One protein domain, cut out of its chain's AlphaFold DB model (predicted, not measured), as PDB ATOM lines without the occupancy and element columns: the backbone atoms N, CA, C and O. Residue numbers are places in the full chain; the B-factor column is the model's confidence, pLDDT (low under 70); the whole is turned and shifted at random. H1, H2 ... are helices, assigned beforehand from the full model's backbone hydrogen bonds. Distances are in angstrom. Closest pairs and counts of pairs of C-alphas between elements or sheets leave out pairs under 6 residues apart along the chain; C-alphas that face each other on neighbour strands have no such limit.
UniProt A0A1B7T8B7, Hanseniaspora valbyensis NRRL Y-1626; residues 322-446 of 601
ATOM      1  N   LEU A 322     -35.280  42.555   9.989       87.69
ATOM      2  CA  LEU A 322     -36.548  41.893   9.676       87.69
ATOM      3  C   LEU A 322     -37.611  42.028  10.785       87.69
ATOM      4  O   LEU A 322     -38.680  41.434  10.655       87.69
ATOM      5  N   ASN A 323     -37.346  42.782  11.861       87.88
ATOM      6  CA  ASN A 323     -38.177  42.873  13.071       87.88
ATOM      7  C   ASN A 323     -38.419  41.514  13.763       87.88
ATOM      8  O   ASN A 323     -39.416  41.323  14.459       87.88
ATOM      9  N   LYS A 324     -37.498  40.563  13.585       89.50
ATOM     10  CA  LYS A 324     -37.509  39.220  14.183       89.50
ATOM     11  C   LYS A 324     -36.645  39.188  15.447       89.50
ATOM     12  O   LYS A 324     -35.549  38.631  15.471       89.50
ATOM     13  N   PHE A 325     -37.100  39.879  16.493       90.56
ATOM     14  CA  PHE A 325     -36.296  40.112  17.701       90.56
ATOM     15  C   PHE A 325     -36.027  38.840  18.517       90.56
ATOM     16  O   PHE A 325     -34.949  38.707  19.089       90.56
ATOM     17  N   ILE A 326     -36.967  37.890  18.543       89.88
ATOM     18  CA  ILE A 326     -36.806  36.632  19.288       89.88
ATOM     19  C   ILE A 326     -35.742  35.760  18.619       89.88
ATOM     20  O   ILE A 326     -34.876  35.212  19.293       89.88
ATOM     21  N   GLU A 327     -35.770  35.650  17.295       90.94
ATOM     22  CA  GLU A 327     -34.781  34.902  16.523       90.94
ATOM     23  C   GLU A 327     -33.390  35.529  16.653       90.94
ATOM     24  O   GLU A 327     -32.419  34.811  16.878       90.94
ATOM     25  N   ALA A 328     -33.296  36.864  16.623       92.50
ATOM     26  CA  ALA A 328     -32.049  37.567  16.927       92.50
ATOM     27  C   ALA A 328     -31.545  37.254  18.346       92.50
ATOM     28  O   ALA A 328     -30.357  36.994  18.534       92.50
ATOM     29  N   SER A 329     -32.446  37.246  19.335       92.81
ATOM     30  CA  SER A 329     -32.113  36.915  20.719       92.81
ATOM     31  C   SER A 329     -31.589  35.490  20.872       92.81
ATOM     32  O   SER A 329     -30.658  35.290  21.644       92.81
ATOM     33  N   LYS A 330     -32.160  34.512  20.160       92.25
ATOM     34  CA  LYS A 330     -31.683  33.120  20.187       92.25
ATOM     35  C   LYS A 330     -30.261  33.017  19.653       92.25
ATOM     36  O   LYS A 330     -29.391  32.535  20.360       92.25
ATOM     37  N   VAL A 331     -29.997  33.596  18.479       93.12
ATOM     38  CA  VAL A 331     -28.647  33.608  17.890       93.12
ATOM     39  C   VAL A 331     -27.623  34.245  18.838       93.12
ATOM     40  O   VAL A 331     -26.514  33.733  18.972       93.12
ATOM     41  N   LEU A 332     -27.988  35.348  19.503       94.00
ATOM     42  CA  LEU A 332     -27.131  36.030  20.479       94.00
ATOM     43  C   LEU A 332     -26.918  35.220  21.759       94.00
ATOM     44  O   LEU A 332     -25.804  35.198  22.277       94.00
ATOM     45  N   PHE A 333     -27.960  34.563  22.265       94.19
ATOM     46  CA  PHE A 333     -27.847  33.665  23.409       94.19
ATOM     47  C   PHE A 333     -26.902  32.510  23.085       94.19
ATOM     48  O   PHE A 333     -25.918  32.319  23.799       94.19
ATOM     49  N   ASP A 334     -27.112  31.855  21.942       92.44
ATOM     50  CA  ASP A 334     -26.253  30.781  21.457       92.44
ATOM     51  C   ASP A 334     -24.803  31.269  21.300       92.44
ATOM     52  O   ASP A 334     -23.874  30.534  21.604       92.44
ATOM     53  N   LEU A 335     -24.571  32.506  20.832       92.00
ATOM     54  CA  LEU A 335     -23.220  33.080  20.700       92.00
ATOM     55  C   LEU A 335     -22.562  33.315  22.065       92.00
ATOM     56  O   LEU A 335     -21.347  33.182  22.200       92.00
ATOM     57  N   GLY A 336     -23.356  33.685  23.071       90.81
ATOM     58  CA  GLY A 336     -22.887  33.918  24.432       90.81
ATOM     59  C   GLY A 336     -22.490  32.635  25.164       90.81
ATOM     60  O   GLY A 336     -21.532  32.668  25.941       90.81
ATOM     61  N   ILE A 337     -23.182  31.521  24.900       91.62
ATOM     62  CA  ILE A 337     -22.973  30.229  25.584       91.62
ATOM     63  C   ILE A 337     -22.055  29.259  24.831       91.62
ATOM     64  O   ILE A 337     -21.612  28.284  25.420       91.62
ATOM     65  N   ASP A 338     -21.768  29.492  23.549       89.25
ATOM     66  CA  ASP A 338     -20.985  28.557  22.735       89.25
ATOM     67  C   ASP A 338     -19.546  28.419  23.261       89.25
ATOM     68  O   ASP A 338     -18.747  29.363  23.224       89.25
ATOM     69  N   ASP A 339     -19.222  27.228  23.759       84.56
ATOM     70  CA  ASP A 339     -17.916  26.877  24.323       84.56
ATOM     71  C   ASP A 339     -16.821  26.760  23.250       84.56
ATOM     72  O   ASP A 339     -15.633  26.866  23.562       84.56
ATOM     73  N   SER A 340     -17.189  26.539  21.984       84.25
ATOM     74  CA  SER A 340     -16.228  26.362  20.889       84.25
ATOM     75  C   SER A 340     -15.618  27.682  20.410       84.25
ATOM     76  O   SER A 340     -14.533  27.696  19.819       84.25
ATOM     77  N   LEU A 341     -16.287  28.804  20.695       83.19
ATOM     78  CA  LEU A 341     -15.851  30.138  20.303       83.19
ATOM     79  C   LEU A 341     -14.832  30.705  21.298       83.19
ATOM     80  O   LEU A 341     -15.108  30.887  22.484       83.19
ATOM     81  N   LYS A 342     -13.658  31.076  20.783       85.12
ATOM     82  CA  LYS A 342     -12.620  31.788  21.543       85.12
ATOM     83  C   LYS A 342     -12.941  33.280  21.609       85.12
ATOM     84  O   LYS A 342     -12.366  34.083  20.876       85.12
ATOM     85  N   ILE A 343     -13.902  33.636  22.455       88.69
ATOM     86  CA  ILE A 343     -14.329  35.017  22.698       88.69
ATOM     87  C   ILE A 343     -14.158  35.385  24.170       88.69
ATOM     88  O   ILE A 343     -14.427  34.573  25.051       88.69
ATOM     89  N   SER A 344     -13.751  36.632  24.420       91.69
ATOM     90  CA  SER A 344     -13.614  37.163  25.781       91.69
ATOM     91  C   SER A 344     -14.945  37.184  26.538       91.69
ATOM     92  O   SER A 344     -16.013  37.387  25.942       91.69
ATOM     93  N   LEU A 345     -14.878  37.092  27.867       92.12
ATOM     94  CA  LEU A 345     -16.032  37.230  28.759       92.12
ATOM     95  C   LEU A 345     -16.806  38.536  28.517       92.12
ATOM     96  O   LEU A 345     -18.035  38.533  28.494       92.12
ATOM     97  N   GLY A 346     -16.104  39.645  28.263       92.00
ATOM     98  CA  GLY A 346     -16.736  40.931  27.946       92.00
ATOM     99  C   GLY A 346     -17.604  40.869  26.685       92.00
ATOM    100  O   GLY A 346     -18.713  41.406  26.665       92.00
ATOM    101  N   LYS A 347     -17.152  40.145  25.652       92.06
ATOM    102  CA  LYS A 347     -17.936  39.930  24.427       92.06
ATOM    103  C   LYS A 347     -19.140  39.017  24.671       92.06
ATOM    104  O   LYS A 347     -20.226  39.307  24.174       92.06
ATOM    105  N   ARG A 348     -18.983  37.960  25.479       93.81
ATOM    106  CA  ARG A 348     -20.100  37.090  25.900       93.81
ATOM    107  C   ARG A 348     -21.172  37.884  26.649       93.81
ATOM    108  O   ARG A 348     -22.352  37.771  26.327       93.81
ATOM    109  N   LEU A 349     -20.764  38.749  27.579       94.06
ATOM    110  CA  LEU A 349     -21.657  39.654  28.307       94.06
ATOM    111  C   LEU A 349     -22.385  40.631  27.383       94.06
ATOM    112  O   LEU A 349     -23.585  40.850  27.554       94.06
ATOM    113  N   GLU A 350     -21.698  41.191  26.385       94.31
ATOM    114  CA  GLU A 350     -22.322  42.034  25.359       94.31
ATOM    115  C   GLU A 350     -23.429  41.266  24.616       94.31
ATOM    116  O   GLU A 350     -24.537  41.788  24.457       94.31
ATOM    117  N   TYR A 351     -23.162  40.022  24.202       95.38
ATOM    118  CA  TYR A 351     -24.147  39.181  23.520       95.38
ATOM    119  C   TYR A 351     -25.341  38.832  24.412       95.38
ATOM    120  O   TYR A 351     -26.478  39.056  23.998       95.38
ATOM    121  N   LEU A 352     -25.107  38.378  25.646       94.94
ATOM    122  CA  LEU A 352     -26.173  38.029  26.590       94.94
ATOM    123  C   LEU A 352     -27.017  39.241  26.997       94.94
ATOM    124  O   LEU A 352     -28.241  39.147  27.084       94.94
ATOM    125  N   THR A 353     -26.394  40.405  27.183       95.38
ATOM    126  CA  THR A 353     -27.113  41.646  27.510       95.38
ATOM    127  C   THR A 353     -28.010  42.078  26.349       95.38
ATOM    128  O   THR A 353     -29.163  42.457  26.562       95.38
ATOM    129  N   ARG A 354     -27.519  41.980  25.105       94.56
ATOM    130  CA  ARG A 354     -28.333  42.246  23.909       94.56
ATOM    131  C   ARG A 354     -29.451  41.226  23.740       94.56
ATOM    132  O   ARG A 354     -30.568  41.637  23.438       94.56
ATOM    133  N   ALA A 355     -29.170  39.942  23.959       93.81
ATOM    134  CA  ALA A 355     -30.179  38.890  23.937       93.81
ATOM    135  C   ALA A 355     -31.310  39.225  24.922       93.81
ATOM    136  O   ALA A 355     -32.456  39.344  24.505       93.81
ATOM    137  N   ASN A 356     -30.974  39.542  26.177       92.94
ATOM    138  CA  ASN A 356     -31.943  39.913  27.215       92.94
ATOM    139  C   ASN A 356     -32.788  41.145  26.836       92.94
ATOM    140  O   ASN A 356     -33.987  41.210  27.096       92.94
ATOM    141  N   GLY A 357     -32.174  42.148  26.200       90.81
ATOM    142  CA  GLY A 357     -32.895  43.331  25.724       90.81
ATOM    143  C   GLY A 357     -33.897  43.014  24.608       90.81
ATOM    144  O   GLY A 357     -35.005  43.550  24.595       90.81
ATOM    145  N   LEU A 358     -33.525  42.130  23.680       89.12
ATOM    146  CA  LEU A 358     -34.356  41.738  22.537       89.12
ATOM    147  C   LEU A 358     -35.459  40.747  22.925       89.12
ATOM    148  O   LEU A 358     -36.563  40.798  22.374       89.12
ATOM    149  N   SER A 359     -35.188  39.872  23.888       86.19
ATOM    150  CA  SER A 359     -36.103  38.828  24.347       86.19
ATOM    151  C   SER A 359     -37.297  39.383  25.142       86.19
ATOM    152  O   SER A 359     -38.391  38.821  25.109       86.19
ATOM    153  N   LYS A 360     -37.127  40.557  25.768       83.88
ATOM    154  CA  LYS A 360     -38.167  41.305  26.503       83.88
ATOM    155  C   LYS A 360     -39.145  42.084  25.614       83.88
ATOM    156  O   LYS A 360     -40.018  42.792  26.118       83.88
ATOM    157  N   THR A 361     -39.028  41.974  24.291       76.31
ATOM    158  CA  THR A 361     -40.002  42.568  23.367       76.31
ATOM    159  C   THR A 361     -41.367  41.872  23.497       76.31
ATOM    160  O   THR A 361     -41.441  40.662  23.695       76.31
ATOM    161  N   LYS A 362     -42.468  42.642  23.457       60.03
ATOM    162  CA  LYS A 362     -43.839  42.183  23.773       60.03
ATOM    163  C   LYS A 362     -44.284  41.016  22.875       60.03
ATOM    164  O   LYS A 362     -44.856  41.257  21.819       60.03
ATOM    165  N   ASN A 363     -44.089  39.776  23.317       57.41
ATOM    166  CA  ASN A 363     -44.685  38.583  22.717       57.41
ATOM    167  C   ASN A 363     -45.124  37.601  23.814       57.41
ATOM    168  O   ASN A 363     -44.360  37.266  24.713       57.41
ATOM    169  N   ILE A 364     -46.381  37.154  23.738       55.62
ATOM    170  CA  ILE A 364     -47.100  36.369  24.761       55.62
ATOM    171  C   ILE A 364     -46.935  34.862  24.470       55.62
ATOM    172  O   ILE A 364     -47.904  34.114  24.415       55.62
ATOM    173  N   ASN A 365     -45.708  34.408  24.205       64.31
ATOM    174  CA  ASN A 365     -45.443  33.002  23.879       64.31
ATOM    175  C   ASN A 365     -44.710  32.317  25.039       64.31
ATOM    176  O   ASN A 365     -43.701  32.825  25.522       64.31
ATOM    177  N   THR A 366     -45.167  31.132  25.452       63.62
ATOM    178  CA  THR A 366     -44.580  30.346  26.556       63.62
ATOM    179  C   THR A 366     -43.103  30.009  26.323       63.62
ATOM    180  O   THR A 366     -42.289  30.220  27.213       63.62
ATOM    181  N   ASN A 367     -42.728  29.625  25.097       68.50
ATOM    182  CA  ASN A 367     -41.337  29.308  24.732       68.50
ATOM    183  C   ASN A 367     -40.391  30.524  24.826       68.50
ATOM    184  O   ASN A 367     -39.177  30.365  24.877       68.50
ATOM    185  N   VAL A 368     -40.930  31.749  24.817       76.81
ATOM    186  CA  VAL A 368     -40.140  32.977  25.015       76.81
ATOM    187  C   VAL A 368     -39.856  33.188  26.501       76.81
ATOM    188  O   VAL A 368     -38.802  33.705  26.848       76.81
ATOM    189  N   SER A 369     -40.754  32.739  27.385       81.06
ATOM    190  CA  SER A 369     -40.544  32.818  28.832       81.06
ATOM    191  C   SER A 369     -39.420  31.898  29.308       81.06
ATOM    192  O   SER A 369     -38.655  32.306  30.172       81.06
ATOM    193  N   GLU A 370     -39.305  30.689  28.753       86.00
ATOM    194  CA  GLU A 370     -38.204  29.763  29.070       86.00
ATOM    195  C   GLU A 370     -36.859  30.345  28.626       86.00
ATOM    196  O   GLU A 370     -35.961  30.506  29.446       86.00
ATOM    197  N   LEU A 371     -36.773  30.797  27.369       87.75
ATOM    198  CA  LEU A 371     -35.582  31.468  26.843       87.75
ATOM    199  C   LEU A 371     -35.196  32.705  27.673       87.75
ATOM    200  O   LEU A 371     -34.016  32.940  27.910       87.75
ATOM    201  N   ASN A 372     -36.174  33.503  28.115       89.50
ATOM    202  CA  ASN A 372     -35.922  34.664  28.974       89.50
ATOM    203  C   ASN A 372     -35.277  34.259  30.297       89.50
ATOM    204  O   ASN A 372     -34.292  34.875  30.699       89.50
ATOM    205  N   ASN A 373     -35.815  33.226  30.946       90.25
ATOM    206  CA  ASN A 373     -35.267  32.722  32.199       90.25
ATOM    207  C   ASN A 373     -33.833  32.216  31.996       90.25
ATOM    208  O   ASN A 373     -32.952  32.572  32.774       90.25
ATOM    209  N   ASP A 374     -33.579  31.460  30.925       92.25
ATOM    210  CA  ASP A 374     -32.238  30.960  30.610       92.25
ATOM    211  C   ASP A 374     -31.255  32.112  30.362       92.25
ATOM    212  O   ASP A 374     -30.179  32.155  30.964       92.25
ATOM    213  N   ILE A 375     -31.631  33.100  29.544       93.69
ATOM    214  CA  ILE A 375     -30.802  34.285  29.291       93.69
ATOM    215  C   ILE A 375     -30.496  35.026  30.597       93.69
ATOM    216  O   ILE A 375     -29.349  35.415  30.821       93.69
ATOM    217  N   GLU A 376     -31.491  35.234  31.464       92.94
ATOM    218  CA  GLU A 376     -31.307  35.930  32.740       92.94
ATOM    219  C   GLU A 376     -30.393  35.159  33.697       92.94
ATOM    220  O   GLU A 376     -29.535  35.772  34.340       92.94
ATOM    221  N   LEU A 377     -30.512  33.831  33.754       92.62
ATOM    222  CA  LEU A 377     -29.631  32.974  34.549       92.62
ATOM    223  C   LEU A 377     -28.182  33.062  34.057       92.62
ATOM    224  O   LEU A 377     -27.295  33.408  34.840       92.62
ATOM    225  N   TYR A 378     -27.937  32.836  32.764       94.75
ATOM    226  CA  TYR A 378     -26.587  32.915  32.191       94.75
ATOM    227  C   TYR A 378     -25.984  34.315  32.317       94.75
ATOM    228  O   TYR A 378     -24.806  34.448  32.647       94.75
ATOM    229  N   LEU A 379     -26.778  35.368  32.107       94.94
ATOM    230  CA  LEU A 379     -26.330  36.749  32.284       94.94
ATOM    231  C   LEU A 379     -25.951  37.027  33.745       94.94
ATOM    232  O   LEU A 379     -24.957  37.704  34.002       94.94
ATOM    233  N   SER A 380     -26.712  36.498  34.703       94.00
ATOM    234  CA  SER A 380     -26.415  36.654  36.130       94.00
ATOM    235  C   SER A 380     -25.104  35.965  36.513       94.00
ATOM    236  O   SER A 380     -24.264  36.580  37.171       94.00
ATOM    237  N   VAL A 381     -24.880  34.734  36.043       95.25
ATOM    238  CA  VAL A 381     -23.628  33.992  36.282       95.25
ATOM    239  C   VAL A 381     -22.438  34.674  35.602       95.25
ATOM    240  O   VAL A 381     -21.401  34.866  36.231       95.25
ATOM    241  N   ALA A 382     -22.593  35.123  34.353       94.69
ATOM    242  CA  ALA A 382     -21.545  35.846  33.634       94.69
ATOM    243  C   ALA A 382     -21.172  37.173  34.321       94.69
ATOM    244  O   ALA A 382     -19.997  37.535  34.367       94.69
ATOM    245  N   ASN A 383     -22.150  37.884  34.894       94.62
ATOM    246  CA  ASN A 383     -21.889  39.086  35.687       94.62
ATOM    247  C   ASN A 383     -21.111  38.763  36.968       94.62
ATOM    248  O   ASN A 383     -20.172  39.489  37.282       94.62
ATOM    249  N   LEU A 384     -21.432  37.670  37.674       94.12
ATOM    250  CA  LEU A 384     -20.636  37.235  38.831       94.12
ATOM    251  C   LEU A 384     -19.206  36.872  38.433       94.12
ATOM    252  O   LEU A 384     -18.264  37.303  39.092       94.12
ATOM    253  N   GLN A 385     -19.030  36.135  37.337       95.31
ATOM    254  CA  GLN A 385     -17.707  35.805  36.808       95.31
ATOM    255  C   GLN A 385     -16.898  37.070  36.480       95.31
ATOM    256  O   GLN A 385     -15.706  37.141  36.779       95.31
ATOM    257  N   PHE A 386     -17.545  38.100  35.929       94.44
ATOM    258  CA  PHE A 386     -16.912  39.388  35.645       94.44
ATOM    259  C   PHE A 386     -16.616  40.206  36.909       94.44
ATOM    260  O   PHE A 386     -15.565  40.843  36.993       94.44
ATOM    261  N   GLU A 387     -17.495  40.174  37.917       93.19
ATOM    262  CA  GLU A 387     -17.220  40.759  39.236       93.19
ATOM    263  C   GLU A 387     -15.985  40.093  39.874       93.19
ATOM    264  O   GLU A 387     -15.086  40.808  40.314       93.19
ATOM    265  N   ILE A 388     -15.880  38.756  39.844       93.69
ATOM    266  CA  ILE A 388     -14.701  38.013  40.333       93.69
ATOM    267  C   ILE A 388     -13.445  38.422  39.565       93.69
ATOM    268  O   ILE A 388     -12.426  38.712  40.188       93.69
ATOM    269  N   LEU A 389     -13.507  38.484  38.232       93.56
ATOM    270  CA  LEU A 389     -12.379  38.901  37.396       93.56
ATOM    271  C   LEU A 389     -11.877  40.296  37.792       93.56
ATOM    272  O   LEU A 389     -10.679  40.491  37.990       93.56
ATOM    273  N   ASN A 390     -12.785  41.260  37.962       92.62
ATOM    274  CA  ASN A 390     -12.425  42.618  38.368       92.62
ATOM    275  C   ASN A 390     -11.849  42.676  39.786       92.62
ATOM    276  O   ASN A 390     -10.926  43.454  40.033       92.62
ATOM    277  N   LEU A 391     -12.384  41.882  40.718       90.69
ATOM    278  CA  LEU A 391     -11.842  41.784  42.073       90.69
ATOM    279  C   LEU A 391     -10.434  41.195  42.053       90.69
ATOM    280  O   LEU A 391      -9.538  41.788  42.641       90.69
ATOM    281  N   LEU A 392     -10.230  40.103  41.318       91.12
ATOM    282  CA  LEU A 392      -8.946  39.420  41.211       91.12
ATOM    283  C   LEU A 392      -7.873  40.319  40.592       91.12
ATOM    284  O   LEU A 392      -6.775  40.421  41.133       91.12
ATOM    285  N   VAL A 393      -8.182  41.018  39.495       88.88
ATOM    286  CA  VAL A 393      -7.236  41.941  38.843       88.88
ATOM    287  C   VAL A 393      -6.787  43.037  39.812       88.88
ATOM    288  O   VAL A 393      -5.585  43.284  39.941       88.88
ATOM    289  N   ASN A 394      -7.731  43.632  40.545       87.69
ATOM    290  CA  ASN A 394      -7.467  44.707  41.505       87.69
ATOM    291  C   ASN A 394      -7.000  44.210  42.884       87.69
ATOM    292  O   ASN A 394      -6.759  45.027  43.774       87.69
ATOM    293  N   ASP A 395      -6.878  42.897  43.079       85.56
ATOM    294  CA  ASP A 395      -6.469  42.321  44.351       85.56
ATOM    295  C   ASP A 395      -4.986  42.600  44.608       85.56
ATOM    296  O   ASP A 395      -4.113  42.186  43.835       85.56
ATOM    297  N   THR A 396      -4.717  43.320  45.697       81.19
ATOM    298  CA  THR A 396      -3.374  43.724  46.130       81.19
ATOM    299  C   THR A 396      -2.725  42.718  47.078       81.19
ATOM    300  O   THR A 396      -1.611  42.958  47.547       81.19
ATOM    301  N   ARG A 397      -3.409  41.619  47.423       83.56
ATOM    302  CA  ARG A 397      -2.833  40.558  48.259       83.56
ATOM    303  C   ARG A 397      -1.678  39.863  47.517       83.56
ATOM    304  O   ARG A 397      -1.707  39.791  46.289       83.56
ATOM    305  N   PRO A 398      -0.668  39.332  48.234       76.62
ATOM    306  CA  PRO A 398       0.498  38.680  47.637       76.62
ATOM    307  C   PRO A 398       0.139  37.283  47.108       76.62
ATOM    308  O   PRO A 398       0.524  36.259  47.671       76.62
ATOM    309  N   ILE A 399      -0.641  37.245  46.034       81.12
ATOM    310  CA  ILE A 399      -0.929  36.043  45.256       81.12
ATOM    311  C   ILE A 399       0.252  35.839  44.302       81.12
ATOM    312  O   ILE A 399       0.776  36.799  43.742       81.12
ATOM    313  N   LEU A 400       0.702  34.598  44.129       84.19
ATOM    314  CA  LEU A 400       1.783  34.291  43.194       84.19
ATOM    315  C   LEU A 400       1.354  34.692  41.772       84.19
ATOM    316  O   LEU A 400       0.351  34.179  41.281       84.19
ATOM    317  N   GLU A 401       2.109  35.586  41.124       82.50
ATOM    318  CA  GLU A 401       1.721  36.231  39.853       82.50
ATOM    319  C   GLU A 401       1.286  35.214  38.785       82.50
ATOM    320  O   GLU A 401       0.227  35.353  38.190       82.50
ATOM    321  N   ALA A 402       2.030  34.112  38.634       84.44
ATOM    322  CA  ALA A 402       1.692  33.067  37.666       84.44
ATOM    323  C   ALA A 402       0.339  32.378  37.946       84.44
ATOM    324  O   ALA A 402      -0.371  32.034  37.006       84.44
ATOM    325  N   LEU A 403      -0.043  32.199  39.219       86.69
ATOM    326  CA  LEU A 403      -1.361  31.660  39.585       86.69
ATOM    327  C   LEU A 403      -2.462  32.694  39.345       86.69
ATOM    328  O   LEU A 403      -3.555  32.340  38.907       86.69
ATOM    329  N   LYS A 404      -2.175  33.974  39.614       87.50
ATOM    330  CA  LYS A 404      -3.100  35.078  39.340       87.50
ATOM    331  C   LYS A 404      -3.390  35.172  37.840       87.50
ATOM    332  O   LYS A 404      -4.557  35.221  37.465       87.50
ATOM    333  N   ASP A 405      -2.361  35.106  37.000       87.38
ATOM    334  CA  ASP A 405      -2.490  35.120  35.539       87.38
ATOM    335  C   ASP A 405      -3.281  33.914  35.011       87.38
ATOM    336  O   ASP A 405      -4.151  34.069  34.153       87.38
ATOM    337  N   GLU A 406      -3.039  32.716  35.555       89.12
ATOM    338  CA  GLU A 406      -3.794  31.510  35.198       89.12
ATOM    339  C   GLU A 406      -5.283  31.650  35.552       89.12
ATOM    340  O   GLU A 406      -6.151  31.384  34.717       89.12
ATOM    341  N   MET A 407      -5.596  32.124  36.762       88.19
ATOM    342  CA  MET A 407      -6.971  32.378  37.203       88.19
ATOM    343  C   MET A 407      -7.653  33.472  36.372       88.19
ATOM    344  O   MET A 407      -8.822  33.326  36.011       88.19
ATOM    345  N   VAL A 408      -6.935  34.547  36.032       90.44
ATOM    346  CA  VAL A 408      -7.437  35.634  35.178       90.44
ATOM    347  C   VAL A 408      -7.749  35.113  33.781       90.44
ATOM    348  O   VAL A 408      -8.855  35.344  33.298       90.44
ATOM    349  N   SER A 409      -6.838  34.363  33.154       88.56
ATOM    350  CA  SER A 409      -7.093  33.771  31.835       88.56
ATOM    351  C   SER A 409      -8.251  32.773  31.894       88.56
ATOM    352  O   SER A 409      -9.141  32.803  31.041       88.56
ATOM    353  N   LYS A 410      -8.342  31.967  32.963       89.44
ATOM    354  CA  LYS A 410      -9.475  31.058  33.172       89.44
ATOM    355  C   LYS A 410     -10.802  31.812  33.282       89.44
ATOM    356  O   LYS A 410     -11.799  31.339  32.757       89.44
ATOM    357  N   LEU A 411     -10.847  32.985  33.907       89.12
ATOM    358  CA  LEU A 411     -12.077  33.778  34.018       89.12
ATOM    359  C   LEU A 411     -12.391  34.590  32.752       89.12
ATOM    360  O   LEU A 411     -13.567  34.756  32.427       89.12
ATOM    361  N   ALA A 412     -11.376  35.108  32.058       86.38
ATOM    362  CA  ALA A 412     -11.528  36.061  30.958       86.38
ATOM    363  C   ALA A 412     -11.664  35.406  29.578       86.38
ATOM    364  O   ALA A 412     -12.445  35.888  28.753       86.38
ATOM    365  N   ASP A 413     -10.918  34.328  29.330       80.62
ATOM    366  CA  ASP A 413     -10.759  33.730  27.998       80.62
ATOM    367  C   ASP A 413     -11.567  32.442  27.817       80.62
ATOM    368  O   ASP A 413     -11.615  31.880  26.718       80.62
ATOM    369  N   THR A 414     -12.189  31.951  28.889       75.19
ATOM    370  CA  THR A 414     -12.969  30.715  28.855       75.19
ATOM    371  C   THR A 414     -14.471  30.977  28.770       75.19
ATOM    372  O   THR A 414     -14.954  32.103  28.619       75.19
ATOM    373  N   LYS A 415     -15.226  29.881  28.794       89.12
ATOM    374  CA  LYS A 415     -16.680  29.864  28.840       89.12
ATOM    375  C   LYS A 415     -17.239  30.468  30.128       89.12
ATOM    376  O   LYS A 415     -16.520  30.754  31.086       89.12
ATOM    377  N   ILE A 416     -18.558  30.613  30.152       91.56
ATOM    378  CA  ILE A 416     -19.277  30.922  31.385       91.56
ATOM    379  C   ILE A 416     -19.173  29.689  32.290       91.56
ATOM    380  O   ILE A 416     -19.623  28.601  31.923       91.56
ATOM    381  N   LEU A 417     -18.515  29.848  33.435       92.81
ATOM    382  CA  LEU A 417     -18.285  28.776  34.402       92.81
ATOM    383  C   LEU A 417     -19.557  28.495  35.209       92.81
ATOM    384  O   LEU A 417     -20.436  29.348  35.328       92.81
ATOM    385  N   SER A 418     -19.658  27.297  35.790       93.38
ATOM    386  CA  SER A 418     -20.780  26.986  36.680       93.38
ATOM    387  C   SER A 418     -20.643  27.704  38.026       93.38
ATOM    388  O   SER A 418     -19.536  27.997  38.478       93.38
ATOM    389  N   CYS A 419     -21.766  27.933  38.715       93.69
ATOM    390  CA  CYS A 419     -21.765  28.487  40.074       93.69
ATOM    391  C   CYS A 419     -20.867  27.691  41.035       93.69
ATOM    392  O   CYS A 419     -20.173  28.291  41.851       93.69
ATOM    393  N   ASP A 420     -20.831  26.363  40.904       93.69
ATOM    394  CA  ASP A 420     -19.986  25.500  41.734       93.69
ATOM    395  C   ASP A 420     -18.495  25.723  41.462       93.69
ATOM    396  O   ASP A 420     -17.693  25.732  42.393       93.69
ATOM    397  N   GLN A 421     -18.109  25.931  40.200       93.81
ATOM    398  CA  GLN A 421     -16.728  26.263  39.840       93.81
ATOM    399  C   GLN A 421     -16.354  27.655  40.349       93.81
ATOM    400  O   GLN A 421     -15.319  27.815  40.990       93.81
ATOM    401  N   LEU A 422     -17.223  28.651  40.135       94.94
ATOM    402  CA  LEU A 422     -17.016  30.011  40.641       94.94
ATOM    403  C   LEU A 422     -16.876  30.037  42.170       94.94
ATOM    404  O   LEU A 422     -16.066  30.796  42.696       94.94
ATOM    405  N   PHE A 423     -17.624  29.192  42.879       94.31
ATOM    406  CA  PHE A 423     -17.541  29.083  44.331       94.31
ATOM    407  C   PHE A 423     -16.250  28.391  44.790       94.31
ATOM    408  O   PHE A 423     -15.444  29.013  45.482       94.31
ATOM    409  N   ASN A 424     -16.034  27.139  44.374       93.69
ATOM    410  CA  ASN A 424     -14.968  26.286  44.910       93.69
ATOM    411  C   ASN A 424     -13.568  26.670  44.410       93.69
ATOM    412  O   ASN A 424     -12.588  26.480  45.123       93.69
ATOM    413  N   GLU A 425     -13.447  27.172  43.178       92.38
ATOM    414  CA  GLU A 425     -12.138  27.479  42.587       92.38
ATOM    415  C   GLU A 425     -11.711  28.936  42.805       92.38
ATOM    416  O   GLU A 425     -10.516  29.225  42.769       92.38
ATOM    417  N   PHE A 426     -12.661  29.851  43.041       92.44
ATOM    418  CA  PHE A 426     -12.379  31.287  43.144       92.44
ATOM    419  C   PHE A 426     -12.912  31.904  44.436       92.44
ATOM    420  O   PHE A 426     -12.126  32.397  45.241       92.44
ATOM    421  N   SER A 427     -14.231  31.889  44.654       92.56
ATOM    422  CA  SER A 427     -14.868  32.648  45.740       92.56
ATOM    423  C   SER A 427     -14.387  32.224  47.128       92.56
ATOM    424  O   SER A 427     -13.995  33.073  47.929       92.56
ATOM    425  N   GLU A 428     -14.386  30.920  47.411       90.44
ATOM    426  CA  GLU A 428     -13.971  30.373  48.705       90.44
ATOM    427  C   GLU A 428     -12.445  30.463  48.918       90.44
ATOM    428  O   GLU A 428     -12.042  31.062  49.921       90.44
ATOM    429  N   PRO A 429     -11.573  30.012  47.987       89.88
ATOM    430  CA  PRO A 429     -10.120  30.128  48.154       89.88
ATOM    431  C   PRO A 429      -9.625  31.570  48.300       89.88
ATOM    432  O   PRO A 429      -8.696  31.833  49.063       89.88
ATOM    433  N   LEU A 430     -10.249  32.521  47.594       88.81
ATOM    434  CA  LEU A 430      -9.893  33.941  47.656       88.81
ATOM    435  C   LEU A 430     -10.642  34.695  48.763       88.81
ATOM    436  O   LEU A 430     -10.382  35.883  48.960       88.81
ATOM    437  N   SER A 431     -11.539  34.040  49.506       89.62
ATOM    438  CA  SER A 431     -12.352  34.656  50.568       89.62
ATOM    439  C   SER A 431     -13.196  35.852  50.090       89.62
ATOM    440  O   SER A 431     -13.399  36.828  50.820       89.62
ATOM    441  N   TYR A 432     -13.708  35.790  48.856       92.31
ATOM    442  CA  TYR A 432     -14.643  36.775  48.303       92.31
ATOM    443  C   TYR A 432     -16.069  36.510  48.798       92.31
ATOM    444  O   TYR A 432     -16.976  36.168  48.044       92.31
ATOM    445  N   ASN A 433     -16.283  36.713  50.096       91.38
ATOM    446  CA  ASN A 433     -17.528  36.344  50.773       91.38
ATOM    447  C   ASN A 433     -18.777  37.055  50.202       91.38
ATOM    448  O   ASN A 433     -19.858  36.468  50.202       91.38
ATOM    449  N   GLU A 434     -18.642  38.277  49.654       90.75
ATOM    450  CA  GLU A 434     -19.745  38.982  48.961       90.75
ATOM    451  C   GLU A 434     -20.234  38.211  47.724       90.75
ATOM    452  O   GLU A 434     -21.437  38.116  47.458       90.75
ATOM    453  N   ILE A 435     -19.286  37.649  46.969       93.00
ATOM    454  CA  ILE A 435     -19.565  36.850  45.778       93.00
ATOM    455  C   ILE A 435     -20.181  35.519  46.195       93.00
ATOM    456  O   ILE A 435     -21.195  35.134  45.620       93.00
ATOM    457  N   SER A 436     -19.663  34.873  47.244       93.81
ATOM    458  CA  SER A 436     -20.242  33.642  47.802       93.81
ATOM    459  C   SER A 436     -21.732  33.809  48.139       93.81
ATOM    460  O   SER A 436     -22.552  32.990  47.727       93.81
ATOM    461  N   LEU A 437     -22.118  34.911  48.800       92.06
ATOM    462  CA  LEU A 437     -23.532  35.203  49.089       92.06
ATOM    463  C   LEU A 437     -24.362  35.421  47.818       92.06
ATOM    464  O   LEU A 437     -25.521  35.011  47.752       92.06
ATOM    465  N   SER A 438     -23.773  36.059  46.808       92.31
ATOM    466  CA  SER A 438     -24.438  36.292  45.524       92.31
ATOM    467  C   SER A 438     -24.627  34.983  44.745       92.31
ATOM    468  O   SER A 438     -25.674  34.776  44.133       92.31
ATOM    469  N   ILE A 439     -23.672  34.050  44.827       93.44
ATOM    470  CA  ILE A 439     -23.802  32.695  44.276       93.44
ATOM    471  C   ILE A 439     -24.942  31.948  44.979       93.44
ATOM    472  O   ILE A 439     -25.800  31.383  44.300       93.44
ATOM    473  N   PHE A 440     -25.016  32.000  46.313       93.12
ATOM    474  CA  PHE A 440     -26.106  31.381  47.078       93.12
ATOM    475  C   PHE A 440     -27.491  31.931  46.704       93.12
ATOM    476  O   PHE A 440     -28.476  31.190  46.717       93.12
ATOM    477  N   GLN A 441     -27.574  33.213  46.327       91.00
ATOM    478  CA  GLN A 441     -28.796  33.815  45.790       91.00
ATOM    479  C   GLN A 441     -29.211  33.192  44.463       91.00
ATOM    480  O   GLN A 441     -30.381  32.839  44.310       91.00
ATOM    481  N   LEU A 442     -28.274  33.029  43.528       90.19
ATOM    482  CA  LEU A 442     -28.567  32.456  42.214       90.19
ATOM    483  C   LEU A 442     -28.919  30.968  42.287       90.19
ATOM    484  O   LEU A 442     -29.809  30.519  41.569       90.19
ATOM    485  N   THR A 443     -28.265  30.204  43.162       90.44
ATOM    486  CA  THR A 443     -28.520  28.761  43.320       90.44
ATOM    487  C   THR A 443     -29.692  28.445  44.252       90.44
ATOM    488  O   THR A 443     -30.055  27.280  44.404       90.44
ATOM    489  N   ASN A 444     -30.313  29.466  44.859       88.38
ATOM    490  CA  ASN A 444     -31.371  29.324  45.862       88.38
ATOM    491  C   ASN A 444     -30.952  28.406  47.029       88.38
ATOM    492  O   ASN A 444     -31.722  27.552  47.480       88.38
ATOM    493  N   PHE A 445     -29.710  28.573  47.489       90.38
ATOM    494  CA  PHE A 445     -29.117  27.820  48.591       90.38
ATOM    495  C   PHE A 445     -29.741  28.228  49.937       90.38
ATOM    496  O   PHE A 445     -30.038  29.401  50.164       90.38
ATOM    497  N   LYS A 446     -29.985  27.253  50.826       89.81
ATOM    498  CA  LYS A 446     -30.830  27.441  52.028       89.81
ATOM    499  C   LYS A 446     -30.193  27.017  53.349       89.81
ATOM    500  O   LYS A 446     -30.860  27.119  54.377       89.81
TER     501      LYS A 446
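What this domain is: This is residues 322 to 446 of the 601 residues of a protein of Hanseniaspora valbyensis NRRL Y-1626 (UniProt A0A1B7T8B7). One long helix, H3, runs through the length of the domain, with the hairpin of H1 and H2 packed on its first part and H4 folded back on its last part, while the hairpin of H5 and H6 packs on the other side of its second half. H1, H2 and H3 make an up-and-down bundle, each helix running against the one before it. The printed part has 125 residues, with six named helices in the order H1 to H6 and no named strand, and its class is all helix. It is only just compact, close to loose, with a radius of gyration of the C-alphas of 16.0 A and spans of 53 by 36 by 21 A.

How they stand to each other: The hub is H3, residues 366 to 393, which touches the five other helices. H2, residues 345 to 359, touches it at a shallow tilt of 27 degrees, opposite ways; the closest C-alphas, of Leu 352 and Leu 379, are 5.8 A apart. H1, residues 325 to 337, forms a hairpin with H2 at a shallow tilt of 23 degrees, and their closest C-alphas, of Ser 329 and Ala 355, are 4.2 A apart. H1 touches residues 368 to 378 of H3 alone, at a steep tilt of 39 degrees, the closest C-alphas being those of Phe 333 and Ile 375, 6.6 A apart. H4, residues 401 to 412, forms a hairpin with H3 at a shallow tilt of 17 degrees; the closest C-alphas, of Leu 389 and Leu 411, are 6.1 A apart. H2 and H4 only just touch, only at their ends, with 3 pairs of C-alphas within 8 A, the closest being those of Leu 345 and Ala 412, 5.1 A apart. H5, residues 419 to 427, touches H3 at 8 degrees, a shallow tilt, the same way, the closest C-alphas being those of Val 381 and Cys 419, 6.9 A apart. H6, residues 433 to 443, forms a hairpin with H5, where the C-alphas of Ser 427 and Ser 436 come closest at 5.8 A. H6 touches H3 at a shallow tilt of 13 degrees, opposite ways, with the C-alphas of Leu 384 and Ile 435 closest at 7.0 A. Among the pairs that are apart are H1 and H6. In H1, H2, H3, H4 and H6 every O i to N i+4 pair is within hydrogen-bond range; in H5, 4 of 5 are.

Where its parts are: H3 measures 41.0 A from C-alpha 366 at (-44.580, 30.346, 26.556) to C-alpha 393 at (-7.236, 41.941, 38.843). H2 is 20.6 A long, H1 18.4 A, H4 16.0 A, H6 15.3 A and H5 9.8 A. H6 ends at C-alpha 443, (-28.520, 28.761, 43.320).

The domain as a whole: The two C-alphas farthest apart are those of Leu 322 and Pro 398, at 53.1 A. The printed part has no cut and no long link; the link from H5 to H6 is tight. The mean pLDDT of the printed part is 88.8, and residues 362 to 367, of which 366 and 367 belong to H3, are under 70.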